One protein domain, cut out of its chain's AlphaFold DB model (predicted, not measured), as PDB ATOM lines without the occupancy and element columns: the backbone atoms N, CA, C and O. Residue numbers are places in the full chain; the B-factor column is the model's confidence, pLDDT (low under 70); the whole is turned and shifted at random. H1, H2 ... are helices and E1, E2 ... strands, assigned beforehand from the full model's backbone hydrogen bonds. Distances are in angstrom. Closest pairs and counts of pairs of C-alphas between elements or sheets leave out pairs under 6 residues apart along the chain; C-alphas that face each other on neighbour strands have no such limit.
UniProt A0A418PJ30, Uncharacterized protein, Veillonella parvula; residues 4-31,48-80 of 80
ATOM      1  N   TYR A   4      13.932  -8.116 -31.746       88.31
ATOM      2  CA  TYR A   4      14.407  -8.948 -30.645       88.31
ATOM      3  C   TYR A   4      15.811  -9.503 -30.913       88.31
ATOM      4  O   TYR A   4      16.677  -9.377 -30.053       88.31
ATOM      5  N   ASP A   5      16.084 -10.039 -32.104       89.44
ATOM      6  CA  ASP A   5      17.400 -10.582 -32.461       89.44
ATOM      7  C   ASP A   5      18.508  -9.520 -32.344       89.44
ATOM      8  O   ASP A   5      19.606  -9.812 -31.869       89.44
ATOM      9  N   LYS A   6      18.212  -8.268 -32.729       89.19
ATOM     10  CA  LYS A   6      19.144  -7.135 -32.583       89.19
ATOM     11  C   LYS A   6      19.459  -6.864 -31.112       89.19
ATOM     12  O   LYS A   6      20.625  -6.742 -30.742       89.19
ATOM     13  N   ILE A   7      18.430  -6.794 -30.269       89.12
ATOM     14  CA  ILE A   7      18.590  -6.561 -28.826       89.12
ATOM     15  C   ILE A   7      19.267  -7.758 -28.142       89.12
ATOM     16  O   ILE A   7      20.111  -7.569 -27.268       89.12
ATOM     17  N   LYS A   8      18.982  -8.987 -28.581       89.75
ATOM     18  CA  LYS A   8      19.633 -10.215 -28.107       89.75
ATOM     19  C   LYS A   8      21.130 -10.221 -28.421       89.75
ATOM     20  O   LYS A   8      21.910 -10.611 -27.560       89.75
ATOM     21  N   GLN A   9      21.539  -9.763 -29.608       91.19
ATOM     22  CA  GLN A   9      22.958  -9.609 -29.964       91.19
ATOM     23  C   GLN A   9      23.663  -8.542 -29.119       91.19
ATOM     24  O   GLN A   9      24.808  -8.745 -28.723       91.19
ATOM     25  N   LEU A  10      22.987  -7.430 -28.813       91.19
ATOM     26  CA  LEU A  10      23.488  -6.429 -27.865       91.19
ATOM     27  C   LEU A  10      23.632  -7.016 -26.449       91.19
ATOM     28  O   LEU A  10      24.578  -6.691 -25.735       91.19
ATOM     29  N   GLY A  11      22.700  -7.876 -26.027       91.75
ATOM     30  CA  GLY A  11      22.694  -8.521 -24.708       91.75
ATOM     31  C   GLY A  11      22.328  -7.586 -23.548       91.75
ATOM     32  O   GLY A  11      22.394  -7.989 -22.386       91.75
ATOM     33  N   HIS A  12      21.964  -6.339 -23.847       90.69
ATOM     34  CA  HIS A  12      21.544  -5.330 -22.881       90.69
ATOM     35  C   HIS A  12      20.657  -4.271 -23.547       90.69
ATOM     36  O   HIS A  12      20.657  -4.094 -24.766       90.69
ATOM     37  N   CYS A  13      19.902  -3.545 -22.728       92.12
ATOM     38  CA  CYS A  13      19.150  -2.378 -23.150       92.12
ATOM     39  C   CYS A  13      20.120  -1.264 -23.580       92.12
ATOM     40  O   CYS A  13      20.958  -0.864 -22.769       92.12
ATOM     41  N   PRO A  14      19.974  -0.695 -24.790       90.00
ATOM     42  CA  PRO A  14      20.872   0.346 -25.296       90.00
ATOM     43  C   PRO A  14      20.781   1.673 -24.523       90.00
ATOM     44  O   PRO A  14      21.645   2.528 -24.660       90.00
ATOM     45  N   GLU A  15      19.737   1.853 -23.713       90.94
ATOM     46  CA  GLU A  15      19.445   3.110 -23.019       90.94
ATOM     47  C   GLU A  15      19.973   3.138 -21.582       90.94
ATOM     48  O   GLU A  15      20.392   4.182 -21.097       90.94
ATOM     49  N   CYS A  16      19.927   2.006 -20.874       92.06
ATOM     50  CA  CYS A  16      20.312   1.937 -19.460       92.06
ATOM     51  C   CYS A  16      21.244   0.770 -19.111       92.06
ATOM     52  O   CYS A  16      21.637   0.638 -17.956       92.06
ATOM     53  N   GLY A  17      21.571  -0.107 -20.064       91.81
ATOM     54  CA  GLY A  17      22.448  -1.258 -19.834       91.81
ATOM     55  C   GLY A  17      21.813  -2.433 -19.080       91.81
ATOM     56  O   GLY A  17      22.486  -3.439 -18.863       91.81
ATOM     57  N   SER A  18      20.533  -2.355 -18.696       93.19
ATOM     58  CA  SER A  18      19.837  -3.479 -18.053       93.19
ATOM     59  C   SER A  18      19.762  -4.689 -18.990       93.19
ATOM     60  O   SER A  18      19.538  -4.542 -20.191       93.19
ATOM     61  N   LYS A  19      19.933  -5.891 -18.439       92.88
ATOM     62  CA  LYS A  19      19.890  -7.163 -19.181       92.88
ATOM     63  C   LYS A  19      18.511  -7.826 -19.154       92.88
ATOM     64  O   LYS A  19      18.330  -8.900 -19.716       92.88
ATOM     65  N   GLU A  20      17.552  -7.184 -18.498       92.19
ATOM     66  CA  GLU A  20      16.234  -7.735 -18.220       92.19
ATOM     67  C   GLU A  20      15.154  -6.935 -18.953       92.19
ATOM     68  O   GLU A  20      15.221  -5.707 -19.103       92.19
ATOM     69  N   PHE A  21      14.130  -7.649 -19.406       93.25
ATOM     70  CA  PHE A  21      12.955  -7.070 -20.036       93.25
ATOM     71  C   PHE A  21      11.685  -7.667 -19.436       93.25
ATOM     72  O   PHE A  21      11.680  -8.787 -18.931       93.25
ATOM     73  N   ILE A  22      10.605  -6.899 -19.499       93.19
ATOM     74  CA  ILE A  22       9.297  -7.244 -18.960       93.19
ATOM     75  C   ILE A  22       8.375  -7.606 -20.121       93.19
ATOM     76  O   ILE A  22       8.201  -6.824 -21.065       93.19
ATOM     77  N   ILE A  23       7.746  -8.774 -20.006       92.44
ATOM     78  CA  ILE A  23       6.593  -9.177 -20.811       92.44
ATOM     79  C   ILE A  23       5.351  -8.871 -19.976       92.44
ATOM     80  O   ILE A  23       5.104  -9.500 -18.952       92.44
ATOM     81  N   LEU A  24       4.578  -7.874 -20.398       89.31
ATOM     82  CA  LEU A  24       3.348  -7.496 -19.708       89.31
ATOM     83  C   LEU A  24       2.223  -8.450 -20.110       89.31
ATOM     84  O   LEU A  24       1.689  -8.344 -21.213       89.31
ATOM     85  N   ALA A  25       1.867  -9.362 -19.210       89.44
ATOM     86  CA  ALA A  25       0.689 -10.209 -19.332       89.44
ATOM     87  C   ALA A  25      -0.470  -9.617 -18.519       89.44
ATOM     88  O   ALA A  25      -0.309  -9.208 -17.370       89.44
ATOM     89  N   ARG A  26      -1.653  -9.578 -19.124       90.19
ATOM     90  CA  ARG A  26      -2.922  -9.287 -18.472       90.19
ATOM     91  C   ARG A  26      -3.703 -10.587 -18.374       90.19
ATOM     92  O   ARG A  26      -4.023 -11.197 -19.391       90.19
ATOM     93  N   VAL A  27      -4.026 -10.957 -17.144       91.50
ATOM     94  CA  VAL A  27      -4.765 -12.176 -16.822       91.50
ATOM     95  C   VAL A  27      -6.172 -11.793 -16.372       91.50
ATOM     96  O   VAL A  27      -6.336 -10.845 -15.598       91.50
ATOM     97  N   ARG A  28      -7.196 -12.477 -16.883       92.31
ATOM     98  CA  ARG A  28      -8.597 -12.264 -16.498       92.31
ATOM     99  C   ARG A  28      -9.308 -13.604 -16.352       92.31
ATOM    100  O   ARG A  28      -9.089 -14.500 -17.149       92.31
ATOM    101  N   GLY A  29     -10.186 -13.714 -15.363       89.44
ATOM    102  CA  GLY A  29     -11.049 -14.878 -15.197       89.44
ATOM    103  C   GLY A  29     -11.394 -15.116 -13.737       89.44
ATOM    104  O   GLY A  29     -11.069 -14.299 -12.872       89.44
ATOM    105  N   SER A  30     -12.053 -16.241 -13.495       89.75
ATOM    106  CA  SER A  30     -12.348 -16.759 -12.162       89.75
ATOM    107  C   SER A  30     -11.581 -18.059 -11.977       89.75
ATOM    108  O   SER A  30     -11.552 -18.877 -12.893       89.75
ATOM    109  N   VAL A  31     -10.987 -18.252 -10.802       91.75
ATOM    110  CA  VAL A  31     -10.304 -19.502 -10.447       91.75
ATOM    111  C   VAL A  31     -11.223 -20.339  -9.555       91.75
ATOM    112  O   VAL A  31     -11.738 -19.810  -8.564       91.75
ATOM    113  N   TYR A  48      -5.747 -22.454 -12.518       88.25
ATOM    114  CA  TYR A  48      -5.407 -21.364 -13.432       88.25
ATOM    115  C   TYR A  48      -5.651 -21.686 -14.915       88.25
ATOM    116  O   TYR A  48      -5.503 -20.785 -15.744       88.25
ATOM    117  N   ASP A  49      -6.051 -22.917 -15.256       86.62
ATOM    118  CA  ASP A  49      -6.200 -23.381 -16.648       86.62
ATOM    119  C   ASP A  49      -7.307 -22.629 -17.401       86.62
ATOM    120  O   ASP A  49      -7.228 -22.429 -18.612       86.62
ATOM    121  N   GLY A  50      -8.332 -22.176 -16.677       84.12
ATOM    122  CA  GLY A  50      -9.453 -21.413 -17.232       84.12
ATOM    123  C   GLY A  50      -9.216 -19.904 -17.341       84.12
ATOM    124  O   GLY A  50     -10.158 -19.177 -17.656       84.12
ATOM    125  N   LEU A  51      -8.015 -19.402 -17.029       91.50
ATOM    126  CA  LEU A  51      -7.733 -17.971 -17.097       91.50
ATOM    127  C   LEU A  51      -7.392 -17.520 -18.519       91.50
ATOM    128  O   LEU A  51      -6.593 -18.132 -19.224       91.50
ATOM    129  N   ASP A  52      -7.945 -16.375 -18.909       90.06
ATOM    130  CA  ASP A  52      -7.624 -15.710 -20.163       90.06
ATOM    131  C   ASP A  52      -6.327 -14.909 -20.012       90.06
ATOM    132  O   ASP A  52      -6.273 -13.898 -19.298       90.06
ATOM    133  N   TYR A  53      -5.286 -15.328 -20.732       89.75
ATOM    134  CA  TYR A  53      -4.003 -14.630 -20.795       89.75
ATOM    135  C   TYR A  53      -3.919 -13.786 -22.065       89.75
ATOM    136  O   TYR A  53      -3.959 -14.288 -23.185       89.75
ATOM    137  N   THR A  54      -3.738 -12.480 -21.893       89.19
ATOM    138  CA  THR A  54      -3.484 -11.544 -22.992       89.19
ATOM    139  C   THR A  54      -2.133 -10.882 -22.798       89.19
ATOM    140  O   THR A  54      -1.856 -10.307 -21.751       89.19
ATOM    141  N   TYR A  55      -1.272 -10.950 -23.806       88.62
ATOM    142  CA  TYR A  55       0.057 -10.350 -23.748       88.62
ATOM    143  C   TYR A  55       0.056  -9.003 -24.453       88.62
ATOM    144  O   TYR A  55      -0.541  -8.835 -25.520       88.62
ATOM    145  N   ASN A  56       0.730  -8.025 -23.860       87.56
ATOM    146  CA  ASN A  56       0.890  -6.727 -24.483       87.56
ATOM    147  C   ASN A  56       1.761  -6.840 -25.742       87.56
ATOM    148  O   ASN A  56       2.688  -7.643 -25.813       87.56
ATOM    149  N   GLN A  57       1.512  -5.970 -26.721       89.56
ATOM    150  CA  GLN A  57       2.239  -6.000 -27.992       89.56
ATOM    151  C   GLN A  57       3.742  -5.717 -27.830       89.56
ATOM    152  O   GLN A  57       4.536  -6.139 -28.667       89.56
ATOM    153  N   TRP A  58       4.135  -4.994 -26.780       91.69
ATOM    154  CA  TRP A  58       5.495  -4.500 -26.583       91.69
ATOM    155  C   TRP A  58       6.134  -5.076 -25.325       91.69
ATOM    156  O   TRP A  58       5.528  -5.060 -24.252       91.69
ATOM    157  N   CYS A  59       7.390  -5.488 -25.466       91.62
ATOM    158  CA  CYS A  59       8.287  -5.768 -24.355       91.62
ATOM    159  C   CYS A  59       9.039  -4.487 -23.981       91.62
ATOM    160  O   CYS A  59       9.467  -3.719 -24.853       91.62
ATOM    161  N   VAL A  60       9.198  -4.245 -22.682       94.25
ATOM    162  CA  VAL A  60       9.868  -3.045 -22.156       94.25
ATOM    163  C   VAL A  60      11.085  -3.429 -21.327       94.25
ATOM    164  O   VAL A  60      11.153  -4.525 -20.789       94.25
ATOM    165  N   CYS A  61      12.064  -2.543 -21.221       94.56
ATOM    166  CA  CYS A  61      13.219  -2.751 -20.358       94.56
ATOM    167  C   CYS A  61      12.819  -2.686 -18.880       94.56
ATOM    168  O   CYS A  61      12.140  -1.741 -18.485       94.56
ATOM    169  N   ALA A  62      13.305  -3.618 -18.055       93.56
ATOM    170  CA  ALA A  62      13.028  -3.618 -16.618       93.56
ATOM    171  C   ALA A  62      13.675  -2.435 -15.870       93.56
ATOM    172  O   ALA A  62      13.158  -1.986 -14.854       93.56
ATOM    173  N   GLY A  63      14.794  -1.906 -16.379       91.75
ATOM    174  CA  GLY A  63      15.525  -0.811 -15.733       91.75
ATOM    175  C   GLY A  63      15.007   0.593 -16.057       91.75
ATOM    176  O   GLY A  63      15.045   1.470 -15.202       91.75
ATOM    177  N   CYS A  64      14.550   0.839 -17.290       92.56
ATOM    178  CA  CYS A  64      14.138   2.182 -17.730       92.56
ATOM    179  C   CYS A  64      12.708   2.265 -18.276       92.56
ATOM    180  O   CYS A  64      12.294   3.336 -18.716       92.56
ATOM    181  N   ASN A  65      11.959   1.156 -18.292       91.12
ATOM    182  CA  ASN A  65      10.596   1.048 -18.829       91.12
ATOM    183  C   ASN A  65      10.427   1.496 -20.294       91.12
ATOM    184  O   ASN A  65       9.304   1.618 -20.788       91.12
ATOM    185  N   LYS A  66      11.527   1.710 -21.029       91.50
ATOM    186  CA  LYS A  66      11.482   2.015 -22.461       91.50
ATOM    187  C   LYS A  66      11.139   0.764 -23.262       91.50
ATOM    188  O   LYS A  66      11.540  -0.344 -22.911       91.50
ATOM    189  N   ARG A  67      10.402   0.953 -24.356       92.00
ATOM    190  CA  ARG A  67      10.051  -0.119 -25.299       92.00
ATOM    191  C   ARG A  67      11.319  -0.629 -25.979       92.00
ATOM    192  O   ARG A  67      12.113   0.179 -26.448       92.00
ATOM    193  N   LEU A  68      11.486  -1.947 -26.012       91.38
ATOM    194  CA  LEU A  68      12.648  -2.591 -26.626       91.38
ATOM    195  C   LEU A  68      12.301  -3.202 -27.984       91.38
ATOM    196  O   LEU A  68      12.953  -2.897 -28.972       91.38
ATOM    197  N   PHE A  69      11.287  -4.063 -28.016       91.94
ATOM    198  CA  PHE A  69      10.864  -4.806 -29.205       91.94
ATOM    199  C   PHE A  69       9.425  -5.300 -29.028       91.94
ATOM    200  O   PHE A  69       8.849  -5.233 -27.933       91.94
ATOM    201  N   LYS A  70       8.825  -5.809 -30.104       91.94
ATOM    202  CA  LYS A  70       7.483  -6.400 -30.056       91.94
ATOM    203  C   LYS A  70       7.514  -7.803 -29.462       91.94
ATOM    204  O   LYS A  70       8.396  -8.598 -29.765       91.94
ATOM    205  N   TYR A  71       6.493  -8.146 -28.685       90.44
ATOM    206  CA  TYR A  71       6.314  -9.488 -28.130       90.44
ATOM    207  C   TYR A  71       6.278 -10.571 -29.220       90.44
ATOM    208  O   TYR A  71       6.861 -11.637 -29.056       90.44
ATOM    209  N   ASN A  72       5.686 -10.262 -30.378       88.38
ATOM    210  CA  ASN A  72       5.663 -11.185 -31.511       88.38
ATOM    211  C   ASN A  72       7.067 -11.500 -32.055       88.38
ATOM    212  O   ASN A  72       7.329 -12.625 -32.457       88.38
ATOM    213  N   ASP A  73       7.988 -10.531 -32.039       88.62
ATOM    214  CA  ASP A  73       9.368 -10.761 -32.485       88.62
ATOM    215  C   ASP A  73      10.090 -11.739 -31.550       88.62
ATOM    216  O   ASP A  73      10.846 -12.592 -32.003       88.62
ATOM    217  N   TYR A  74       9.802 -11.665 -30.249       89.00
ATOM    218  CA  TYR A  74      10.305 -12.620 -29.266       89.00
ATOM    219  C   TYR A  74       9.733 -14.031 -29.457       89.00
ATOM    220  O   TYR A  74      10.495 -14.996 -29.418       89.00
ATOM    221  N   LEU A  75       8.418 -14.153 -29.682       87.19
ATOM    222  CA  LEU A  75       7.766 -15.443 -29.936       87.19
ATOM    223  C   LEU A  75       8.323 -16.115 -31.193       87.19
ATOM    224  O   LEU A  75       8.791 -17.247 -31.121       87.19
ATOM    225  N   ASN A  76       8.377 -15.381 -32.305       85.81
ATOM    226  CA  ASN A  76       8.888 -15.901 -33.574       85.81
ATOM    227  C   ASN A  76      10.349 -16.375 -33.475       85.81
ATOM    228  O   ASN A  76      10.737 -17.308 -34.169       85.81
ATOM    229  N   SER A  77      11.169 -15.754 -32.616       82.12
ATOM    230  CA  SER A  77      12.555 -16.189 -32.381       82.12
ATOM    231  C   SER A  77      12.690 -17.346 -31.373       82.12
ATOM    232  O   SER A  77      13.804 -17.842 -31.200       82.12
ATOM    233  N   ARG A  78      11.620 -17.756 -30.673       75.69
ATOM    234  CA  ARG A  78      11.590 -18.944 -29.789       75.69
ATOM    235  C   ARG A  78      11.020 -20.191 -30.459       75.69
ATOM    236  O   ARG A  78      11.304 -21.279 -29.977       75.69
ATOM    237  N   GLU A  79      10.234 -20.041 -31.521       63.41
ATOM    238  CA  GLU A  79       9.652 -21.159 -32.285       63.41
ATOM    239  C   GLU A  79      10.608 -21.752 -33.346       63.41
ATOM    240  O   GLU A  79      10.171 -22.484 -34.232       63.41
ATOM    241  N   LEU A  80      11.912 -21.457 -33.245       45.47
ATOM    242  CA  LEU A  80      12.995 -21.985 -34.088       45.47
ATOM    243  C   LEU A  80      13.935 -22.896 -33.294       45.47
ATOM    244  O   LEU A  80      14.358 -22.478 -32.189       45.47
TER     245      LEU A  80
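This is residues 4 to 31 and 48 to 80 of the 80 residues of an uncharacterized protein of Veillonella parvula (UniProt A0A418PJ30). Picture a long ribbon of two antiparallel strands, E1 and E2, running along the longest axis, with the smaller parts gathered toward one end of it. There E2 bends, the short strand E3 folds back beside it, H2 stands up from the sheet just after E3, and H1 only grazes the sheet near E3. The printed part has 61 residues, with two named helices and three named strands in the order H1, E1, E2, E3, H2; the sheet runs E1, E2, E3, all antiparallel, and the class is mixed, helices and strands. The whole is loose, with a radius of gyration of the C-alphas of 13.5 A, and its outline is flat, spanning 40 by 28 by 15 A.

Find C-alpha 4 at (14.407, -8.948, -30.645); from there H1 takes residues 4 to 10, 9.8 A long. Go on to C-alpha 21 at (12.955, -7.070, -20.036), where E1 begins; it takes residues 21 to 28 and covers 22.4 A. Past the cut, E2 takes residues 52 to 61, 24.5 A from first to last C-alpha, and bends by 69 degrees at residue 57. Next come E3, residues 67 to 70, 8.3 A long, and H2, residues 71 to 76, which ends with C-alpha 76 at (8.888, -15.901, -33.574).

Begin with the sheet, where E2 is the inner strand and E1 and E3 are the edge strands. Look across E1 and E2, antiparallel at 159 degrees: N 26 and O 54 are 2.7 A apart and N 22 and O 60 are 2.8 A apart, both within hydrogen-bond range. E2 and E3 are a hairpin, antiparallel at 132 degrees, with N 59 and O 69 within hydrogen-bond range at 2.9 A. H2 is on the sheet, over E2, at a height over the sheet of 9.3 A; its line rises 83 degrees and it stands up from the sheet. The closest C-alphas of E2 and H2 are those of Trp 58 and Tyr 71, 5.3 A apart. H1 only grazes the sheet, with residues 4 to 7; its closest C-alphas with E3 are those of Tyr 4 and Phe 69, 5.6 A apart. H1 and H2 are close but not clearly touching, with the C-alphas of Tyr 4 and Asp 73 closest at 5.7 A, and their lines are about perpendicular at 88 degrees. In H1 and H2 every O i to N i+4 pair is within hydrogen-bond range.

Look for the two C-alphas farthest apart, those of Leu 10 and Ser 30, at 40.5 A. Residues 32 to 47 are not printed, and C-alphas 31 and 48 are 6.0 A apart across this cut. The links from E2 to E3 and from E3 to H2 are tight, and the link from H1 to E1 is short. The mean pLDDT of the printed part is 89.0; residues 79 to 80 are under 70.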